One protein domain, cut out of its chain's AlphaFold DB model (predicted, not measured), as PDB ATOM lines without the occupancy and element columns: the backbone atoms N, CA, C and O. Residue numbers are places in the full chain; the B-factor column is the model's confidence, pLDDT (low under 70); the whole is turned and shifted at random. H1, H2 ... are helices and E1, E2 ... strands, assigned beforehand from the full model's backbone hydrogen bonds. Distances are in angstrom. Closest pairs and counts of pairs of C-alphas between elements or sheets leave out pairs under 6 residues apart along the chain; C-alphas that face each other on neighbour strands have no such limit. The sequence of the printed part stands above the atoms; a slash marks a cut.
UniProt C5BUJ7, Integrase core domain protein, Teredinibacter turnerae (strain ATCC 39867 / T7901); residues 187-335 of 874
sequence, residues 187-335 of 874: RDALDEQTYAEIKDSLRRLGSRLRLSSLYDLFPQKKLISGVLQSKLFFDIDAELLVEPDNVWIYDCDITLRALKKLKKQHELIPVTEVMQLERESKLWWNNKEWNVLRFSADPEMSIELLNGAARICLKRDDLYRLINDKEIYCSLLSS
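Overview. This is residues 187 to 335 of the 874 residues of the protein "Integrase core domain protein" of Teredinibacter turnerae (strain ATCC 39867 / T7901) (UniProt C5BUJ7). Two lobes lie along the long axis, with helix H4 as the bridge between them. The first lobe gathers helices H1, H2 and H3, the small sheet of E1 and E2 and the long stretch of residues 229 to 247; the second is a strongly twisted six-strand sheet with H5 and H6 on one face, in two layers. The printed part has 149 residues with six named helices and eight named strands, in the order H1 E1 H2 H3 E2 H4 E3 H5 E4 E5 E6 E7 H6 E8. The class is mixed, helices and strands; the large sheet runs E3 E8 E4 E5 E6 E7, antiparallel throughout. The whole is elongated, 51 by 31 by 31 A, and only just compact, close to loose, with a radius of gyration of the C-alphas of 17.2 A.

Arrangement. Start at H1, residues 192 to 204, and E1, residues 208 to 210; their closest C-alphas, of Leu 202 and Arg 208, are 5.3 A apart. H2, residues 211 to 215, is close to but not clearly touching H3, residues 220 to 228, with the closest C-alphas, of Leu 214 and Leu 223, 7.9 A apart. E2, residues 248 to 250, is antiparallel to E1, with N 249 and O 209 at 2.8 A. H4, residues 253 to 265, is on the large sheet at a height of 12.4 A. There E3, residues 268 to 270, is an edge strand; its N 269 is 2.8 A from O 330 of E8, residues 328 to 331. H5, residues 274 to 279, follows E3, and E4, residues 282 to 285, follows H5: a split strand-helix-strand unit, E8 lying between its two strands, with a right-handed crossover. N 284 of E4 and O 329 of E8 are 2.8 A apart. E4, E5 at residues 288 to 296, E6 at 302 to 307 and E7 at 310 to 315 form a meander, each strand the antiparallel neighbour of the one before; look for N 290 and O 283 at 2.7 A, N 291 and O 306 at 2.9 A, and N 305 and O 312 at 2.8 A. E5 bends by 67 degrees at residue 293. H6, residues 316 to 324, only just touches H5, with 3 pairs of C-alphas within 8 A, the closest those of Val 274 and Leu 319, 7.1 A. Every O i to N i+4 pair is within hydrogen-bond range in H1, H2, H3, H4 and H6; H5 has 0 of 2, but 2 of 3 O i to N i+3 pairs.

Along the chain. Find C-alpha 192 at (133.989, 139.493, 150.226); from there H1 runs 18.4 A. H4 runs 18.1 A to C-alpha 265 at (144.479, 109.322, 133.098). E5 measures 21.7 A, E6 16.7 A and E7 16.4 A. E8 ends at C-alpha 331, (153.909, 109.956, 130.649).

Size, cuts and confidence. The C-alphas farthest apart, of Asp 188 and Asp 298, are 52.8 A apart. The printed part has no cut, and the one long link is H3 to E2. Mean pLDDT of the printed part is 85.1; it is under 70 at residues 205 to 206, 297, 299 and 332 to 335.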
ATOM      1  N   ARG A 187     139.369 131.377 160.491       92.31
ATOM      2  CA  ARG A 187     138.535 130.818 159.404       92.31
ATOM      3  C   ARG A 187     137.672 131.868 158.708       92.31
ATOM      4  O   ARG A 187     137.508 131.775 157.497       92.31
ATOM      5  N   ASP A 188     137.149 132.845 159.440       93.19
ATOM      6  CA  ASP A 188     136.227 133.867 158.926       93.19
ATOM      7  C   ASP A 188     136.932 135.203 158.599       93.19
ATOM      8  O   ASP A 188     136.280 136.235 158.475       93.19
ATOM      9  N   ALA A 189     138.266 135.208 158.474       94.81
ATOM     10  CA  ALA A 189     139.051 136.422 158.230       94.81
ATOM     11  C   ALA A 189     138.955 136.973 156.793       94.81
ATOM     12  O   ALA A 189     139.298 138.135 156.567       94.81
ATOM     13  N   LEU A 190     138.542 136.157 155.818       96.12
ATOM     14  CA  LEU A 190     138.374 136.575 154.428       96.12
ATOM     15  C   LEU A 190     137.028 137.286 154.216       96.12
ATOM     16  O   LEU A 190     135.977 136.643 154.211       96.12
ATOM     17  N   ASP A 191     137.077 138.597 153.986       96.12
ATOM     18  CA  ASP A 191     135.928 139.391 153.539       96.12
ATOM     19  C   ASP A 191     135.669 139.274 152.026       96.12
ATOM     20  O   ASP A 191     136.534 138.872 151.243       96.12
ATOM     21  N   GLU A 192     134.446 139.626 151.616       95.38
ATOM     22  CA  GLU A 192     133.989 139.493 150.226       95.38
ATOM     23  C   GLU A 192     134.742 140.402 149.248       95.38
ATOM     24  O   GLU A 192     134.982 139.996 148.111       95.38
ATOM     25  N   GLN A 193     135.164 141.596 149.680       95.94
ATOM     26  CA  GLN A 193     135.938 142.504 148.832       95.94
ATOM     27  C   GLN A 193     137.295 141.886 148.479       95.94
ATOM     28  O   GLN A 193     137.625 141.735 147.305       95.94
ATOM     29  N   THR A 194     138.048 141.451 149.491       95.69
ATOM     30  CA  THR A 194     139.360 140.827 149.280       95.69
ATOM     31  C   THR A 194     139.226 139.535 148.477       95.69
ATOM     32  O   THR A 194     140.067 139.225 147.638       95.69
ATOM     33  N   TYR A 195     138.152 138.767 148.695       95.75
ATOM     34  CA  TYR A 195     137.896 137.563 147.907       95.75
ATOM     35  C   TYR A 195     137.706 137.870 146.415       95.75
ATOM     36  O   TYR A 195     138.272 137.165 145.574       95.75
ATOM     37  N   ALA A 196     136.959 138.927 146.075       94.81
ATOM     38  CA  ALA A 196     136.793 139.365 144.692       94.81
ATOM     39  C   ALA A 196     138.135 139.775 144.057       94.81
ATOM     40  O   ALA A 196     138.454 139.327 142.957       94.81
ATOM     41  N   GLU A 197     138.967 140.527 144.782       95.12
ATOM     42  CA  GLU A 197     140.296 140.965 144.324       95.12
ATOM     43  C   GLU A 197     141.262 139.789 144.081       95.12
ATOM     44  O   GLU A 197     141.987 139.763 143.075       95.12
ATOM     45  N   ILE A 198     141.247 138.774 144.956       94.19
ATOM     46  CA  ILE A 198     142.022 137.535 144.774       94.19
ATOM     47  C   ILE A 198     141.566 136.821 143.499       94.19
ATOM     48  O   ILE A 198     142.391 136.413 142.676       94.19
ATOM     49  N   LYS A 199     140.251 136.689 143.303       91.00
ATOM     50  CA  LYS A 199     139.678 136.003 142.142       91.00
ATOM     51  C   LYS A 199     140.025 136.704 140.832       91.00
ATOM     52  O   LYS A 199     140.391 136.043 139.860       91.00
ATOM     53  N   ASP A 200     139.962 138.029 140.807       90.31
ATOM     54  CA  ASP A 200     140.330 138.820 139.634       90.31
ATOM     55  C   ASP A 200     141.826 138.731 139.324       90.31
ATOM     56  O   ASP A 200     142.222 138.713 138.157       90.31
ATOM     57  N   SER A 201     142.675 138.624 140.347       88.56
ATOM     58  CA  SER A 201     144.112 138.384 140.173       88.56
ATOM     59  C   SER A 201     144.391 136.998 139.579       88.56
ATOM     60  O   SER A 201     145.123 136.892 138.595       88.56
ATOM     61  N   LEU A 202     143.734 135.952 140.091       85.56
ATOM     62  CA  LEU A 202     143.839 134.589 139.557       85.56
ATOM     63  C   LEU A 202     143.370 134.509 138.097       85.56
ATOM     64  O   LEU A 202     144.034 133.899 137.262       85.56
ATOM     65  N   ARG A 203     142.250 135.156 137.756       82.81
ATOM     66  CA  ARG A 203     141.688 135.149 136.393       82.81
ATOM     67  C   ARG A 203     142.565 135.872 135.380       82.81
ATOM     68  O   ARG A 203     142.743 135.361 134.277       82.81
ATOM     69  N   ARG A 204     143.127 137.028 135.746       78.31
ATOM     70  CA  ARG A 204     144.010 137.804 134.860       78.31
ATOM     71  C   ARG A 204     145.296 137.057 134.498       78.31
ATOM     72  O   ARG A 204     145.811 137.261 133.407       78.31
ATOM     73  N   LEU A 205     145.794 136.200 135.389       69.25
ATOM     74  CA  LEU A 205     147.127 135.597 135.289       69.25
ATOM     75  C   LEU A 205     147.124 134.085 134.991       69.25
ATOM     76  O   LEU A 205     148.150 133.435 135.146       69.25
ATOM     77  N   GLY A 206     146.003 133.518 134.524       63.19
ATOM     78  CA  GLY A 206     145.968 132.131 134.028       63.19
ATOM     79  C   GLY A 206     145.205 131.122 134.895       63.19
ATOM     80  O   GLY A 206     145.447 129.923 134.797       63.19
ATOM     81  N   SER A 207     144.242 131.575 135.704       72.06
ATOM     82  CA  SER A 207     143.338 130.755 136.545       72.06
ATOM     83  C   SER A 207     143.993 130.012 137.722       72.06
ATOM     84  O   SER A 207     143.315 129.263 138.427       72.06
ATOM     85  N   ARG A 208     145.291 130.226 137.961       84.31
ATOM     86  CA  ARG A 208     146.014 129.799 139.166       84.31
ATOM     87  C   ARG A 208     147.224 130.698 139.418       84.31
ATOM     88  O   ARG A 208     147.757 131.264 138.471       84.31
ATOM     89  N   LEU A 209     147.680 130.785 140.664       86.44
ATOM     90  CA  LEU A 209     148.908 131.493 141.049       86.44
ATOM     91  C   LEU A 209     149.654 130.736 142.147       86.44
ATOM     92  O   LEU A 209     149.051 129.941 142.873       86.44
ATOM     93  N   ARG A 210     150.959 130.994 142.274       89.50
ATOM     94  CA  ARG A 210     151.744 130.496 143.404       89.50
ATOM     95  C   ARG A 210     151.264 131.112 144.705       89.50
ATOM     96  O   ARG A 210     150.919 132.293 144.749       89.50
ATOM     97  N   LEU A 211     151.265 130.313 145.769       94.56
ATOM     98  CA  LEU A 211     150.887 130.799 147.091       94.56
ATOM     99  C   LEU A 211     151.854 131.886 147.581       94.56
ATOM    100  O   LEU A 211     151.386 132.866 148.148       94.56
ATOM    101  N   SER A 212     153.157 131.767 147.305       92.81
ATOM    102  CA  SER A 212     154.131 132.817 147.638       92.81
ATOM    103  C   SER A 212     153.842 134.133 146.916       92.81
ATOM    104  O   SER A 212     153.718 135.161 147.570       92.81
ATOM    105  N   SER A 213     153.582 134.099 145.606       91.69
ATOM    106  CA  SER A 213     153.184 135.301 144.856       91.69
ATOM    107  C   SER A 213     151.877 135.921 145.358       91.69
ATOM    108  O   SER A 213     151.672 137.123 145.235       91.69
ATOM    109  N   LEU A 214     150.963 135.116 145.907       94.12
ATOM    110  CA  LEU A 214     149.749 135.633 146.537       94.12
ATOM    111  C   LEU A 214     150.029 136.254 147.910       94.12
ATOM    112  O   LEU A 214     149.363 137.231 148.246       94.12
ATOM    113  N   TYR A 215     150.992 135.739 148.680       94.94
ATOM    114  CA  TYR A 215     151.424 136.354 149.943       94.94
ATOM    115  C   TYR A 215     152.035 137.743 149.743       94.94
ATOM    116  O   TYR A 215     151.828 138.610 150.588       94.94
ATOM    117  N   ASP A 216     152.679 138.000 148.603       92.81
ATOM    118  CA  ASP A 216     153.176 139.343 148.262       92.81
ATOM    119  C   ASP A 216     152.045 140.368 148.047       92.81
ATOM    120  O   ASP A 216     152.264 141.577 148.133       92.81
ATOM    121  N   LEU A 217     150.828 139.896 147.750       93.44
ATOM    122  CA  LEU A 217     149.684 140.734 147.377       93.44
ATOM    123  C   LEU A 217     148.604 140.808 148.460       93.44
ATOM    124  O   LEU A 217     147.910 141.819 148.572       93.44
ATOM    125  N   PHE A 218     148.427 139.744 149.242       95.75
ATOM    126  CA  PHE A 218     147.331 139.610 150.196       95.75
ATOM    127  C   PHE A 218     147.815 139.022 151.525       95.75
ATOM    128  O   PHE A 218     148.633 138.103 151.522       95.75
ATOM    129  N   PRO A 219     147.233 139.442 152.668       95.75
ATOM    130  CA  PRO A 219     147.591 138.879 153.965       95.75
ATOM    131  C   PRO A 219     147.407 137.360 154.004       95.75
ATOM    132  O   PRO A 219     146.327 136.846 153.677       95.75
ATOM    133  N   GLN A 220     148.408 136.645 154.514       95.69
ATOM    134  CA  GLN A 220     148.431 135.186 154.602       95.69
ATOM    135  C   GLN A 220     147.160 134.629 155.252       95.69
ATOM    136  O   GLN A 220     146.531 133.709 154.726       95.69
ATOM    137  N   LYS A 221     146.716 135.228 156.365       95.31
ATOM    138  CA  LYS A 221     145.505 134.786 157.076       95.31
ATOM    139  C   LYS A 221     144.242 134.818 156.212       95.31
ATOM    140  O   LYS A 221     143.378 133.964 156.390       95.31
ATOM    141  N   LYS A 222     144.129 135.754 155.261       96.88
ATOM    142  CA  LYS A 222     142.970 135.851 154.358       96.88
ATOM    143  C   LYS A 222     143.000 134.762 153.288       96.88
ATOM    144  O   LYS A 222     141.972 134.149 153.018       96.88
ATOM    145  N   LEU A 223     144.174 134.460 152.738       97.12
ATOM    146  CA  LEU A 223     144.351 133.372 151.771       97.12
ATOM    147  C   LEU A 223     144.073 132.006 152.407       97.12
ATOM    148  O   LEU A 223     143.283 131.222 151.879       97.12
ATOM    149  N   ILE A 224     144.641 131.747 153.587       97.19
ATOM    150  CA  ILE A 224     144.395 130.500 154.321       97.19
ATOM    151  C   ILE A 224     142.939 130.411 154.803       97.19
ATOM    152  O   ILE A 224     142.341 129.337 154.740       97.19
ATOM    153  N   SER A 225     142.319 131.527 155.203       96.88
ATOM    154  CA  SER A 225     140.873 131.601 155.455       96.88
ATOM    155  C   SER A 225     140.063 131.205 154.212       96.88
ATOM    156  O   SER A 225     139.148 130.391 154.327       96.88
ATOM    157  N   GLY A 226     140.445 131.665 153.016       96.75
ATOM    158  CA  GLY A 226     139.833 131.244 151.751       96.75
ATOM    159  C   GLY A 226     139.923 129.737 151.498       96.75
ATOM    160  O   GLY A 226     138.943 129.129 151.064       96.75
ATOM    161  N   VAL A 227     141.051 129.110 151.842       96.75
ATOM    162  CA  VAL A 227     141.209 127.645 151.799       96.75
ATOM    163  C   VAL A 227     140.290 126.960 152.820       96.75
ATOM    164  O   VAL A 227     139.540 126.048 152.471       96.75
ATOM    165  N   LEU A 228     140.270 127.429 154.073       95.56
ATOM    166  CA  LEU A 228     139.419 126.887 155.144       95.56
ATOM    167  C   LEU A 228     137.913 127.019 154.856       95.56
ATOM    168  O   LEU A 228     137.120 126.200 155.327       95.56
ATOM    169  N   GLN A 229     137.519 128.045 154.099       93.75
ATOM    170  CA  GLN A 229     136.146 128.285 153.649       93.75
ATOM    171  C   GLN A 229     135.786 127.529 152.359       93.75
ATOM    172  O   GLN A 229     134.647 127.625 151.913       93.75
ATOM    173  N   SER A 230     136.720 126.778 151.755       92.50
ATOM    174  CA  SER A 230     136.533 126.158 150.430       92.50
ATOM    175  C   SER A 230     136.171 127.181 149.339       92.50
ATOM    176  O   SER A 230     135.364 126.899 148.458       92.50
ATOM    177  N   LYS A 231     136.744 128.388 149.421       93.38
ATOM    178  CA  LYS A 231     136.670 129.444 148.396       93.38
ATOM    179  C   LYS A 231     137.902 129.455 147.481       93.38
ATOM    180  O   LYS A 231     137.811 129.938 146.355       93.38
ATOM    181  N   LEU A 232     139.028 128.944 147.980       95.06
ATOM    182  CA  LEU A 232     140.293 128.751 147.271       95.06
ATOM    183  C   LEU A 232     140.725 127.288 147.411       95.06
ATOM    184  O   LEU A 232     140.474 126.661 148.443       95.06
ATOM    185  N   PHE A 233     141.380 126.749 146.387       93.69
ATOM    186  CA  PHE A 233     141.686 125.322 146.293       93.69
ATOM    187  C   PHE A 233     143.144 125.091 145.919       93.69
ATOM    188  O   PHE A 233     143.736 125.893 145.209       93.69
ATOM    189  N   PHE A 234     143.709 123.980 146.374       95.12
ATOM    190  CA  PHE A 234     145.056 123.526 146.036       95.12
ATOM    191  C   PHE A 234     145.105 122.002 146.143       95.12
ATOM    192  O   PHE A 234     144.189 121.393 146.715       95.12
ATOM    193  N   ASP A 235     146.143 121.362 145.603       92.31
ATOM    194  CA  ASP A 235     146.257 119.908 145.709       92.31
ATOM    195  C   ASP A 235     146.771 119.495 147.094       92.31
ATOM    196  O   ASP A 235     147.961 119.263 147.296       92.31
ATOM    197  N   ILE A 236     145.849 119.376 148.051       93.44
ATOM    198  CA  ILE A 236     146.149 119.043 149.450       93.44
ATOM    199  C   ILE A 236     146.921 117.726 149.634       93.44
ATOM    200  O   ILE A 236     147.564 117.543 150.669       93.44
ATOM    201  N   ASP A 237     146.862 116.819 148.654       90.31
ATOM    202  CA  ASP A 237     147.555 115.533 148.709       90.31
ATOM    203  C   ASP A 237     148.966 115.564 148.116       90.31
ATOM    204  O   ASP A 237     149.801 114.730 148.470       90.31
ATOM    205  N   ALA A 238     149.239 116.505 147.215       86.25
ATOM    206  CA  ALA A 238     150.497 116.573 146.475       86.25
ATOM    207  C   ALA A 238     151.388 117.742 146.915       86.25
ATOM    208  O   ALA A 238     152.610 117.633 146.853       86.25
ATOM    209  N   GLU A 239     150.793 118.833 147.391       91.81
ATOM    210  CA  GLU A 239     151.466 120.095 147.701       91.81
ATOM    211  C   GLU A 239     151.421 120.383 149.210       91.81
ATOM    212  O   GLU A 239     150.588 119.834 149.934       91.81
ATOM    213  N   LEU A 240     152.322 121.233 149.710       93.56
ATOM    214  CA  LEU A 240     152.473 121.527 151.140       93.56
ATOM    215  C   LEU A 240     152.372 123.026 151.406       93.56
ATOM    216  O   LEU A 240     153.215 123.788 150.956       93.56
ATOM    217  N   LEU A 241     151.404 123.448 152.220       95.94
ATOM    218  CA  LEU A 241     151.177 124.862 152.555       95.94
ATOM    219  C   LEU A 241     152.360 125.535 153.268       95.94
ATOM    220  O   LEU A 241     152.483 126.756 153.220       95.94
ATOM    221  N   VAL A 242     153.227 124.751 153.915       93.25
ATOM    222  CA  VAL A 242     154.466 125.245 154.541       93.25
ATOM    223  C   VAL A 242     155.570 125.557 153.516       93.25
ATOM    224  O   VAL A 242     156.571 126.168 153.864       93.25
ATOM    225  N   GLU A 243     155.384 125.168 152.253       92.50
ATOM    226  CA  GLU A 243     156.290 125.429 151.128       92.50
ATOM    227  C   GLU A 243     155.561 126.275 150.066       92.50
ATOM    228  O   GLU A 243     155.186 125.759 149.011       92.50
ATOM    229  N   PRO A 244     155.303 127.569 150.326       92.50
ATOM    230  CA  PRO A 244     154.404 128.380 149.500       92.50
ATOM    231  C   PRO A 244     154.850 128.535 148.037       92.50
ATOM    232  O   PRO A 244     153.998 128.669 147.158       92.50
ATOM    233  N   ASP A 245     156.148 128.434 147.752       89.38
ATOM    234  CA  ASP A 245     156.684 128.442 146.383       89.38
ATOM    235  C   ASP A 245     156.263 127.215 145.564       89.38
ATOM    236  O   ASP A 245     156.187 127.268 144.341       89.38
ATOM    237  N   ASN A 246     155.928 126.113 146.236       86.50
ATOM    238  CA  ASN A 246     155.565 124.843 145.612       86.50
ATOM    239  C   ASN A 246     154.051 124.610 145.539       86.50
ATOM    240  O   ASN A 246     153.631 123.561 145.047       86.50
ATOM    241  N   VAL A 247     153.227 125.564 145.984       92.44
ATOM    242  CA  VAL A 247     151.764 125.421 146.048       92.44
ATOM    243  C   VAL A 247     151.095 126.258 144.970       92.44
ATOM    244  O   VAL A 247     151.381 127.448 144.835       92.44
ATOM    245  N   TRP A 248     150.168 125.650 144.233       89.88
ATOM    246  CA  TRP A 248     149.309 126.354 143.288       89.88
ATOM    247  C   TRP A 248     147.919 126.570 143.888       89.88
ATOM    248  O   TRP A 248     147.233 125.618 144.259       89.88
ATOM    249  N   ILE A 249     147.476 127.825 143.928       93.56
ATOM    250  CA  ILE A 249     146.130 128.202 144.360       93.56
ATOM    251  C   ILE A 249     145.230 128.398 143.144       93.56
ATOM    252  O   ILE A 249     145.577 129.115 142.208       93.56
ATOM    253  N   TYR A 250     144.048 127.791 143.198       90.06
ATOM    254  CA  TYR A 250     142.999 127.833 142.187       90.06
ATOM    255  C   TYR A 250     141.752 128.515 142.760       90.06
ATOM    256  O   TYR A 250     141.404 128.316 143.927       90.06
ATOM    257  N   ASP A 251     141.029 129.267 141.927       85.50
ATOM    258  CA  ASP A 251     139.733 129.861 142.292       85.50
ATOM    259  C   ASP A 251     138.562 128.868 142.161       85.50
ATOM    260  O   ASP A 251     137.456 129.132 142.637       85.50
ATOM    261  N   CYS A 252     138.800 127.726 141.509       82.56
ATOM    262  CA  CYS A 252     137.777 126.753 141.151       82.56
ATOM    263  C   CYS A 252     138.247 125.305 141.360       82.56
ATOM    264  O   CYS A 252     139.172 124.811 140.713       82.56
ATOM    265  N   ASP A 253     137.531 124.585 142.222       83.62
ATOM    266  CA  ASP A 253     137.736 123.164 142.519       83.62
ATOM    267  C   ASP A 253     137.523 122.252 141.302       83.62
ATOM    268  O   ASP A 253     138.226 121.257 141.131       83.62
ATOM    269  N   ILE A 254     136.592 122.602 140.406       77.44
ATOM    270  CA  ILE A 254     136.349 121.833 139.175       77.44
ATOM    271  C   ILE A 254     137.611 121.817 138.308       77.44
ATOM    272  O   ILE A 254     137.984 120.759 137.800       77.44
ATOM    273  N   THR A 255     138.296 122.957 138.190       78.44
ATOM    274  CA  THR A 255     139.556 123.078 137.449       78.44
ATOM    275  C   THR A 255     140.623 122.175 138.055       78.44
ATOM    276  O   THR A 255     141.189 121.339 137.352       78.44
ATOM    277  N   LEU A 256     140.843 122.262 139.371       83.44
ATOM    278  CA  LEU A 256     141.795 121.400 140.074       83.44
ATOM    279  C   LEU A 256     141.482 119.909 139.863       83.44
ATOM    280  O   LEU A 256     142.365 119.125 139.514       83.44
ATOM    281  N   ARG A 257     140.219 119.501 140.025       80.25
ATOM    282  CA  ARG A 257     139.795 118.105 139.831       80.25
ATOM    283  C   ARG A 257     139.985 117.628 138.397       80.25
ATOM    284  O   ARG A 257     140.424 116.495 138.202       80.25
ATOM    285  N   ALA A 258     139.675 118.464 137.408       73.62
ATOM    286  CA  ALA A 258     139.894 118.150 136.000       73.62
ATOM    287  C   ALA A 258     141.384 117.912 135.719       73.62
ATOM    288  O   ALA A 258     141.733 116.907 135.100       73.62
ATOM    289  N   LEU A 259     142.262 118.761 136.264       75.06
ATOM    290  CA  LEU A 259     143.713 118.599 136.159       75.06
ATOM    291  C   LEU A 259     144.208 117.322 136.837       75.06
ATOM    292  O   LEU A 259     144.978 116.576 136.237       75.06
ATOM    293  N   LYS A 260     143.737 117.017 138.052       82.00
ATOM    294  CA  LYS A 260     144.083 115.765 138.749       82.00
ATOM    295  C   LYS A 260     143.646 114.539 137.949       82.00
ATOM    296  O   LYS A 260     144.403 113.577 137.834       82.00
ATOM    297  N   LYS A 261     142.440 114.569 137.369       77.75
ATOM    298  CA  LYS A 261     141.925 113.478 136.531       77.75
ATOM    299  C   LYS A 261     142.768 113.297 135.270       77.75
ATOM    300  O   LYS A 261     143.113 112.165 134.957       77.75
ATOM    301  N   LEU A 262     143.122 114.390 134.597       73.56
ATOM    302  CA  LEU A 262     143.965 114.379 133.403       73.56
ATOM    303  C   LEU A 262     145.354 113.809 133.715       73.56
ATOM    304  O   LEU A 262     145.789 112.873 133.050       73.56
ATOM    305  N   LYS A 263     145.997 114.279 134.793       77.19
ATOM    306  CA  LYS A 263     147.280 113.734 135.266       77.19
ATOM    307  C   LYS A 263     147.206 112.235 135.530       77.19
ATOM    308  O   LYS A 263     148.079 111.497 135.096       77.19
ATOM    309  N   LYS A 264     146.148 111.775 136.203       78.94
ATOM    310  CA  LYS A 264     145.951 110.352 136.504       78.94
ATOM    311  C   LYS A 264     145.669 109.517 135.252       78.94
ATOM    312  O   LYS A 264     146.173 108.410 135.149       78.94
ATOM    313  N   GLN A 265     144.858 110.026 134.326       75.62
ATOM    314  CA  GLN A 265     144.479 109.322 133.098       75.62
ATOM    315  C   GLN A 265     145.670 109.105 132.161       75.62
ATOM    316  O   GLN A 265     145.741 108.072 131.505       75.62
ATOM    317  N   HIS A 266     146.580 110.075 132.100       71.69
ATOM    318  CA  HIS A 266     147.766 110.033 131.246       71.69
ATOM    319  C   HIS A 266     149.041 109.633 132.004       71.69
ATOM    320  O   HIS A 266     150.128 109.789 131.462       71.69
ATOM    321  N   GLU A 267     148.909 109.163 133.252       79.12
ATOM    322  CA  GLU A 267     150.029 108.765 134.123       79.12
ATOM    323  C   GLU A 267     151.173 109.794 134.124       79.12
ATOM    324  O   GLU A 267     152.351 109.463 133.999       79.12
ATOM    325  N   LEU A 268     150.800 111.073 134.224       78.56
ATOM    326  CA  LEU A 268     151.726 112.189 134.094       78.56
ATOM    327  C   LEU A 268     152.587 112.338 135.343       78.56
ATOM    328  O   LEU A 268     152.074 112.585 136.438       78.56
ATOM    329  N   ILE A 269     153.898 112.289 135.147       78.81
ATOM    330  CA  ILE A 269     154.905 112.626 136.148       78.81
ATOM    331  C   ILE A 269     155.549 113.972 135.816       78.81
ATOM    332  O   ILE A 269     155.808 114.249 134.644       78.81
ATOM    333  N   PRO A 270     155.769 114.848 136.813       81.19
ATOM    334  CA  PRO A 270     156.449 116.110 136.577       81.19
ATOM    335  C   PRO A 270     157.897 115.842 136.170       81.19
ATOM    336  O   PRO A 270     158.570 114.999 136.762       81.19
ATOM    337  N   VAL A 271     158.371 116.589 135.183       81.62
ATOM    338  CA  VAL A 271     159.779 116.577 134.789       81.62
ATOM    339  C   VAL A 271     160.582 117.259 135.889       81.62
ATOM    340  O   VAL A 271     160.232 118.359 136.311       81.62
ATOM    341  N   THR A 272     161.635 116.606 136.377       77.75
ATOM    342  CA  THR A 272     162.490 117.135 137.455       77.75
ATOM    343  C   THR A 272     163.837 117.623 136.951       77.75
ATOM    344  O   THR A 272     164.466 118.458 137.592       77.75
ATOM    345  N   GLU A 273     164.285 117.122 135.803       79.88
ATOM    346  CA  GLU A 273     165.561 117.491 135.199       79.88
ATOM    347  C   GLU A 273     165.380 117.702 133.703       79.88
ATOM    348  O   GLU A 273     164.708 116.916 133.038       79.88
ATOM    349  N   VAL A 274     166.025 118.732 133.152       79.94
ATOM    350  CA  VAL A 274     165.896 119.060 131.723       79.94
ATOM    351  C   VAL A 274     166.313 117.881 130.838       79.94
ATOM    352  O   VAL A 274     165.687 117.630 129.814       79.94
ATOM    353  N   MET A 275     167.317 117.108 131.265       78.38
ATOM    354  CA  MET A 275     167.821 115.945 130.526       78.38
ATOM    355  C   MET A 275     166.798 114.811 130.386       78.38
ATOM    356  O   MET A 275     166.932 113.989 129.485       78.38
ATOM    357  N   GLN A 276     165.749 114.768 131.215       76.81
ATOM    358  CA  GLN A 276     164.663 113.798 131.034       76.81
ATOM    359  C   GLN A 276     163.942 114.014 129.700       76.81
ATOM    360  O   GLN A 276     163.503 113.047 129.088       76.81
ATOM    361  N   LEU A 277     163.887 115.256 129.212       79.19
ATOM    362  CA  LEU A 277     163.212 115.607 127.964       79.19
ATOM    363  C   LEU A 277     163.953 115.115 126.712       79.19
ATOM    364  O   LEU A 277     163.341 115.046 125.651       79.19
ATOM    365  N   GLU A 278     165.237 114.752 126.814       78.69
ATOM    366  CA  GLU A 278     166.046 114.307 125.668       78.69
ATOM    367  C   GLU A 278     165.466 113.050 124.999       78.69
ATOM    368  O   GLU A 278     165.564 112.881 123.783       78.69
ATOM    369  N   ARG A 279     164.855 112.161 125.790       72.75
ATOM    370  CA  ARG A 279     164.338 110.860 125.330       72.75
ATOM    371  C   ARG A 279     162.827 110.846 125.121       72.75
ATOM    372  O   ARG A 279     162.272 109.820 124.731       72.75
ATOM    373  N   GLU A 280     162.162 111.964 125.381       79.69
ATOM    374  CA  GLU A 280     160.711 112.055 125.364       79.69
ATOM    375  C   GLU A 280     160.231 112.506 123.988       79.69
ATOM    376  O   GLU A 280     160.564 113.583 123.506       79.69
ATOM    377  N   SER A 281     159.414 111.675 123.340       80.00
ATOM    378  CA  SER A 281     158.779 112.031 122.058       80.00
ATOM    379  C   SER A 281     157.606 112.998 122.237       80.00
ATOM    380  O   SER A 281     157.166 113.649 121.285       80.00
ATOM    381  N   LYS A 282     157.087 113.091 123.465       85.19
ATOM    382  CA  LYS A 282     155.930 113.891 123.842       85.19
ATOM    383  C   LYS A 282     156.122 114.462 125.239       85.19
ATOM    384  O   LYS A 282     156.644 113.789 126.119       85.19
ATOM    385  N   LEU A 283     155.619 115.668 125.458       88.12
ATOM    386  CA  LEU A 283     155.498 116.245 126.791       88.12
ATOM    387  C   LEU A 283     154.145 116.918 126.970       88.12
ATOM    388  O   LEU A 283     153.460 117.258 126.010       88.12
ATOM    389  N   TRP A 284     153.762 117.127 128.215       85.00
ATOM    390  CA  TRP A 284     152.522 117.774 128.602       85.00
ATOM    391  C   TRP A 284     152.830 119.113 129.255       85.00
ATOM    392  O   TRP A 284     153.518 119.173 130.271       85.00
ATOM    393  N   TRP A 285     152.302 120.188 128.677       85.31
ATOM    394  CA  TRP A 285     152.467 121.554 129.171       85.31
ATOM    395  C   TRP A 285     151.225 122.386 128.830       85.31
ATOM    396  O   TRP A 285     150.637 122.229 127.756       85.31
ATOM    397  N   ASN A 286     150.790 123.247 129.758       76.88
ATOM    398  CA  ASN A 286     149.546 124.023 129.646       76.88
ATOM    399  C   ASN A 286     148.310 123.161 129.328       76.88
ATOM    400  O   ASN A 286     147.468 123.521 128.505       76.88
ATOM    401  N   ASN A 287     148.202 122.003 129.990       71.31
ATOM    402  CA  ASN A 287     147.091 121.048 129.852       71.31
ATOM    403  C   ASN A 287     146.915 120.482 128.433       71.31
ATOM    404  O   ASN A 287     145.835 120.000 128.091       71.31
ATOM    405  N   LYS A 288     147.962 120.544 127.607       80.88
ATOM    406  CA  LYS A 288     147.993 120.002 126.249       80.88
ATOM    407  C   LYS A 288     149.192 119.078 126.084       80.88
ATOM    408  O   LYS A 288     150.253 119.328 126.651       80.88
ATOM    409  N   GLU A 289     149.012 118.041 125.276       85.44
ATOM    410  CA  GLU A 289     150.104 117.192 124.805       85.44
ATOM    411  C   GLU A 289     150.825 117.888 123.645       85.44
ATOM    412  O   GLU A 289     150.190 118.373 122.709       85.44
ATOM    413  N   TRP A 290     152.145 117.948 123.699       89.81
ATOM    414  CA  TRP A 290     153.013 118.511 122.675       89.81
ATOM    415  C   TRP A 290     153.956 117.425 122.172       89.81
ATOM    416  O   TRP A 290     154.546 116.703 122.973       89.81
ATOM    417  N   ASN A 291     154.135 117.329 120.855       88.00
ATOM    418  CA  ASN A 291     155.172 116.483 120.273       88.00
ATOM    419  C   ASN A 291     156.515 117.212 120.344       88.00
ATOM    420  O   ASN A 291     156.599 118.385 119.972       88.00
ATOM    421  N   VAL A 292     157.555 116.513 120.788       87.62
ATOM    422  CA  VAL A 292     158.923 117.033 120.809       87.62
ATOM    423  C   VAL A 292     159.526 116.830 119.423       87.62
ATOM    424  O   VAL A 292     159.734 115.702 118.983       87.62
ATOM    425  N   LEU A 293     159.775 117.926 118.707       85.62
ATOM    426  CA  LEU A 293     160.404 117.885 117.383       85.62
ATOM    427  C   LEU A 293     161.924 117.815 117.487       85.62
ATOM    428  O   LEU A 293     162.575 117.103 116.723       85.62
ATOM    429  N   ARG A 294     162.488 118.606 118.401       83.06
ATOM    430  CA  ARG A 294     163.930 118.747 118.568       83.06
ATOM    431  C   ARG A 294     164.253 119.137 120.000       83.06
ATOM    432  O   ARG A 294     163.604 120.018 120.557       83.06
ATOM    433  N   PHE A 295     165.290 118.519 120.547       84.44
ATOM    434  CA  PHE A 295     165.922 118.894 121.805       84.44
ATOM    435  C   PHE A 295     167.392 119.228 121.526       84.44
ATOM    436  O   PHE A 295     168.068 118.467 120.832       84.44
ATOM    437  N   SER A 296     167.872 120.371 122.020       83.12
ATOM    438  CA  SER A 296     169.282 120.769 121.949       83.12
ATOM    439  C   SER A 296     169.867 120.833 123.357       83.12
ATOM    440  O   SER A 296     169.351 121.570 124.197       83.12
ATOM    441  N   ALA A 297     170.938 120.077 123.610       69.56
ATOM    442  CA  ALA A 297     171.571 119.963 124.927       69.56
ATOM    443  C   ALA A 297     172.720 120.970 125.171       69.56
ATOM    444  O   ALA A 297     173.210 121.053 126.294       69.56
ATOM    445  N   ASP A 298     173.138 121.742 124.158       70.56
ATOM    446  CA  ASP A 298     174.379 122.539 124.184       70.56
ATOM    447  C   ASP A 298     174.247 123.860 123.391       70.56
ATOM    448  O   ASP A 298     173.478 123.934 122.428       70.56
ATOM    449  N   PRO A 299     175.044 124.899 123.697       57.91
ATOM    450  CA  PRO A 299     174.935 125.779 124.866       57.91
ATOM    451  C   PRO A 299     173.659 126.657 124.877       57.91
ATOM    452  O   PRO A 299     173.288 127.192 125.924       57.91
ATOM    453  N   GLU A 300     172.929 126.753 123.760       71.00
ATOM    454  CA  GLU A 300     171.594 127.369 123.672       71.00
ATOM    455  C   GLU A 300     170.498 126.310 123.863       71.00
ATOM    456  O   GLU A 300     169.701 126.015 122.965       71.00
ATOM    457  N   MET A 301     170.493 125.697 125.051       80.69
ATOM    458  CA  MET A 301     169.550 124.636 125.400       80.69
ATOM    459  C   MET A 301     168.112 125.059 125.088       80.69
ATOM    460  O   MET A 301     167.635 126.100 125.553       80.69
ATOM    461  N   SER A 302     167.436 124.260 124.270       88.06
ATOM    462  CA  SER A 302     166.090 124.558 123.792       88.06
ATOM    463  C   SER A 302     165.338 123.293 123.407       88.06
ATOM    464  O   SER A 302     165.931 122.277 123.033       88.06
ATOM    465  N   ILE A 303     164.012 123.366 123.499       89.69
ATOM    466  CA  ILE A 303     163.112 122.325 123.014       89.69
ATOM    467  C   ILE A 303     162.084 122.936 122.068       89.69
ATOM    468  O   ILE A 303     161.455 123.954 122.371       89.69
ATOM    469  N   GLU A 304     161.913 122.308 120.913       89.75
ATOM    470  CA  GLU A 304     160.889 122.675 119.946       89.75
ATOM    471  C   GLU A 304     159.692 121.736 120.060       89.75
ATOM    472  O   GLU A 304     159.815 120.515 119.935       89.75
ATOM    473  N   LEU A 305     158.524 122.331 120.271       91.44
ATOM    474  CA  LEU A 305     157.260 121.662 120.534       91.44
ATOM    475  C   LEU A 305     156.264 121.923 119.410       91.44
ATOM    476  O   LEU A 305     156.158 123.047 118.915       91.44
ATOM    477  N   LEU A 306     155.495 120.895 119.050       90.50
ATOM    478  CA  LEU A 306     154.440 120.965 118.041       90.50
ATOM    479  C   LEU A 306     153.116 120.409 118.573       90.50
ATOM    480  O   LEU A 306     153.051 119.272 119.044       90.50
ATOM    481  N   ASN A 307     152.041 121.181 118.430       87.69
ATOM    482  CA  ASN A 307     150.665 120.729 118.642       87.69
ATOM    483  C   ASN A 307     149.775 121.291 117.518       87.69
ATOM    484  O   ASN A 307     149.499 122.491 117.465       87.69
ATOM    485  N   GLY A 308     149.356 120.430 116.585       85.12
ATOM    486  CA  GLY A 308     148.643 120.855 115.377       85.12
ATOM    487  C   GLY A 308     149.497 121.804 114.528       85.12
ATOM    488  O   GLY A 308     150.599 121.444 114.126       85.12
ATOM    489  N   ALA A 309     148.998 123.019 114.278       81.00
ATOM    490  CA  ALA A 309     149.732 124.076 113.570       81.00
ATOM    491  C   ALA A 309     150.601 124.960 114.492       81.00
ATOM    492  O   ALA A 309     151.382 125.775 114.003       81.00
ATOM    493  N   ALA A 310     150.468 124.838 115.818       85.50
ATOM    494  CA  ALA A 310     151.208 125.663 116.768       85.50
ATOM    495  C   ALA A 310     152.604 125.079 117.023       85.50
ATOM    496  O   ALA A 310     152.726 123.930 117.457       85.50
ATOM    497  N   ARG A 311     153.646 125.891 116.796       90.88
ATOM    498  CA  ARG A 311     155.048 125.563 117.079       90.88
ATOM    499  C   ARG A 311     155.611 126.531 118.113       90.88
ATOM    500  O   ARG A 311     155.503 127.742 117.937       90.88
ATOM    501  N   ILE A 312     156.204 126.002 119.179       91.88
ATOM    502  CA  ILE A 312     156.801 126.788 120.268       91.88
ATOM    503  C   ILE A 312     158.236 126.316 120.483       91.88
ATOM    504  O   ILE A 312     158.496 125.118 120.460       91.88
ATOM    505  N   CYS A 313     159.159 127.250 120.700       89.19
ATOM    506  CA  CYS A 313     160.522 126.952 121.128       89.19
ATOM    507  C   CYS A 313     160.707 127.481 122.552       89.19
ATOM    508  O   CYS A 313     160.623 128.691 122.769       89.19
ATOM    509  N   LEU A 314     160.905 126.582 123.517       90.00
ATOM    510  CA  LEU A 314     161.203 126.947 124.901       90.00
ATOM    511  C   LEU A 314     162.717 126.960 125.083       90.00
ATOM    512  O   LEU A 314     163.385 125.959 124.818       90.00
ATOM    513  N   LYS A 315     163.252 128.099 125.525       89.88
ATOM    514  CA  LYS A 315     164.683 128.277 125.791       89.88
ATOM    515  C   LYS A 315     165.035 127.837 127.210       89.88
ATOM    516  O   LYS A 315     164.155 127.628 128.042       89.88
ATOM    517  N   ARG A 316     166.337 127.747 127.491       86.06
ATOM    518  CA  ARG A 316     166.927 127.370 128.783       86.06
ATOM    519  C   ARG A 316     166.190 127.957 129.992       86.06
ATOM    520  O   ARG A 316     165.748 127.197 130.847       86.06
ATOM    521  N   ASP A 317     166.041 129.276 130.057       84.62
ATOM    522  CA  ASP A 317     165.462 129.938 131.234       84.62
ATOM    523  C   ASP A 317     163.982 129.601 131.425       84.62
ATOM    524  O   ASP A 317     163.539 129.385 132.552       84.62
ATOM    525  N   ASP A 318     163.224 129.489 130.331       86.88
ATOM    526  CA  ASP A 318     161.822 129.075 130.383       86.88
ATOM    527  C   ASP A 318     161.702 127.605 130.790       86.88
ATOM    528  O   ASP A 318     160.857 127.268 131.610       86.88
ATOM    529  N   LEU A 319     162.583 126.735 130.291       86.31
ATOM    530  CA  LEU A 319     162.628 125.326 130.682       86.31
ATOM    531  C   LEU A 319     162.925 125.153 132.169       86.31
ATOM    532  O   LEU A 319     162.185 124.448 132.853       86.31
ATOM    533  N   TYR A 320     163.966 125.811 132.686       84.19
ATOM    534  CA  TYR A 320     164.283 125.751 134.113       84.19
ATOM    535  C   TYR A 320     163.148 126.310 134.962       84.19
ATOM    536  O   TYR A 320     162.801 125.690 135.965       84.19
ATOM    537  N   ARG A 321     162.535 127.426 134.548       84.25
ATOM    538  CA  ARG A 321     161.381 128.002 135.244       84.25
ATOM    539  C   ARG A 321     160.219 127.012 135.283       84.25
ATOM    540  O   ARG A 321     159.759 126.680 136.363       84.25
ATOM    541  N   LEU A 322     159.812 126.469 134.136       86.25
ATOM    542  CA  LEU A 322     158.685 125.539 134.021       86.25
ATOM    543  C   LEU A 322     158.922 124.203 134.746       86.25
ATOM    544  O   LEU A 322     157.981 123.633 135.299       86.25
ATOM    545  N   ILE A 323     160.157 123.693 134.760       83.81
ATOM    546  CA  ILE A 323     160.538 122.480 135.504       83.81
ATOM    547  C   ILE A 323     160.530 122.748 137.004       83.81
ATOM    548  O   ILE A 323     159.909 121.994 137.755       83.81
ATOM    549  N   ASN A 324     161.156 123.844 137.442       79.25
ATOM    550  CA  ASN A 324     161.118 124.268 138.838       79.25
ATOM    551  C   ASN A 324     159.667 124.481 139.293       79.25
ATOM    552  O   ASN A 324     159.279 124.065 140.382       79.25
ATOM    553  N   ASP A 325     158.836 125.021 138.399       75.44
ATOM    554  CA  ASP A 325     157.424 125.232 138.649       75.44
ATOM    555  C   ASP A 325     156.546 123.972 138.530       75.44
ATOM    556  O   ASP A 325     155.349 123.998 138.849       75.44
ATOM    557  N   LYS A 326     157.133 122.835 138.140       77.25
ATOM    558  CA  LYS A 326     156.437 121.561 137.909       77.25
ATOM    559  C   LYS A 326     155.259 121.726 136.937       77.25
ATOM    560  O   LYS A 326     154.170 121.189 137.157       77.25
ATOM    561  N   GLU A 327     155.450 122.499 135.873       80.06
ATOM    562  CA  GLU A 327     154.442 122.752 134.835       80.06
ATOM    563  C   GLU A 327     154.578 121.846 133.609       80.06
ATOM    564  O   GLU A 327     153.629 121.745 132.826       80.06
ATOM    565  N   ILE A 328     155.723 121.177 133.459       85.75
ATOM    566  CA  ILE A 328     155.989 120.212 132.390       85.75
ATOM    567  C   ILE A 328     155.902 118.795 132.953       85.75
ATOM    568  O   ILE A 328     156.466 118.495 134.008       85.75
ATOM    569  N   TYR A 329     155.205 117.921 132.232       84.44
ATOM    570  CA  TYR A 329     155.007 116.525 132.600       84.44
ATOM    571  C   TYR A 329     155.330 115.587 131.436       84.44
ATOM    572  O   TYR A 329     155.150 115.947 130.275       84.44
ATOM    573  N   CYS A 330     155.719 114.358 131.751       83.06
ATOM    574  CA  CYS A 330     155.880 113.258 130.799       83.06
ATOM    575  C   CYS A 330     155.040 112.057 131.255       83.06
ATOM    576  O   CYS A 330     154.642 111.977 132.416       83.06
ATOM    577  N   SER A 331     154.716 111.144 130.341       73.88
ATOM    578  CA  SER A 331     153.909 109.956 130.649       73.88
ATOM    579  C   SER A 331     154.801 108.845 131.202       73.88
ATOM    580  O   SER A 331     155.763 108.464 130.544       73.88
ATOM    581  N   LEU A 332     154.444 108.255 132.348       64.56
ATOM    582  CA  LEU A 332     155.198 107.165 132.992       64.56
ATOM    583  C   LEU A 332     155.439 105.953 132.066       64.56
ATOM    584  O   LEU A 332     156.423 105.232 132.219       64.56
ATOM    585  N   LEU A 333     154.576 105.751 131.065       51.03
ATOM    586  CA  LEU A 333     154.702 104.693 130.053       51.03
ATOM    587  C   LEU A 333     156.003 104.748 129.219       51.03
ATOM    588  O   LEU A 333     156.292 103.776 128.522       51.03
ATOM    589  N   SER A 334     156.799 105.827 129.276       45.34
ATOM    590  CA  SER A 334     158.126 105.893 128.636       45.34
ATOM    591  C   SER A 334     159.255 105.277 129.481       45.34
ATOM    592  O   SER A 334     160.292 104.904 128.926       45.34
ATOM    593  N   SER A 335     159.066 105.075 130.794       42.53
ATOM    594  CA  SER A 335     160.058 104.444 131.673       42.53
ATOM    595  C   SER A 335     159.723 102.971 131.921       42.53
ATOM    596  O   SER A 335     159.183 102.595 132.963       42.53
TER     597      SER A 335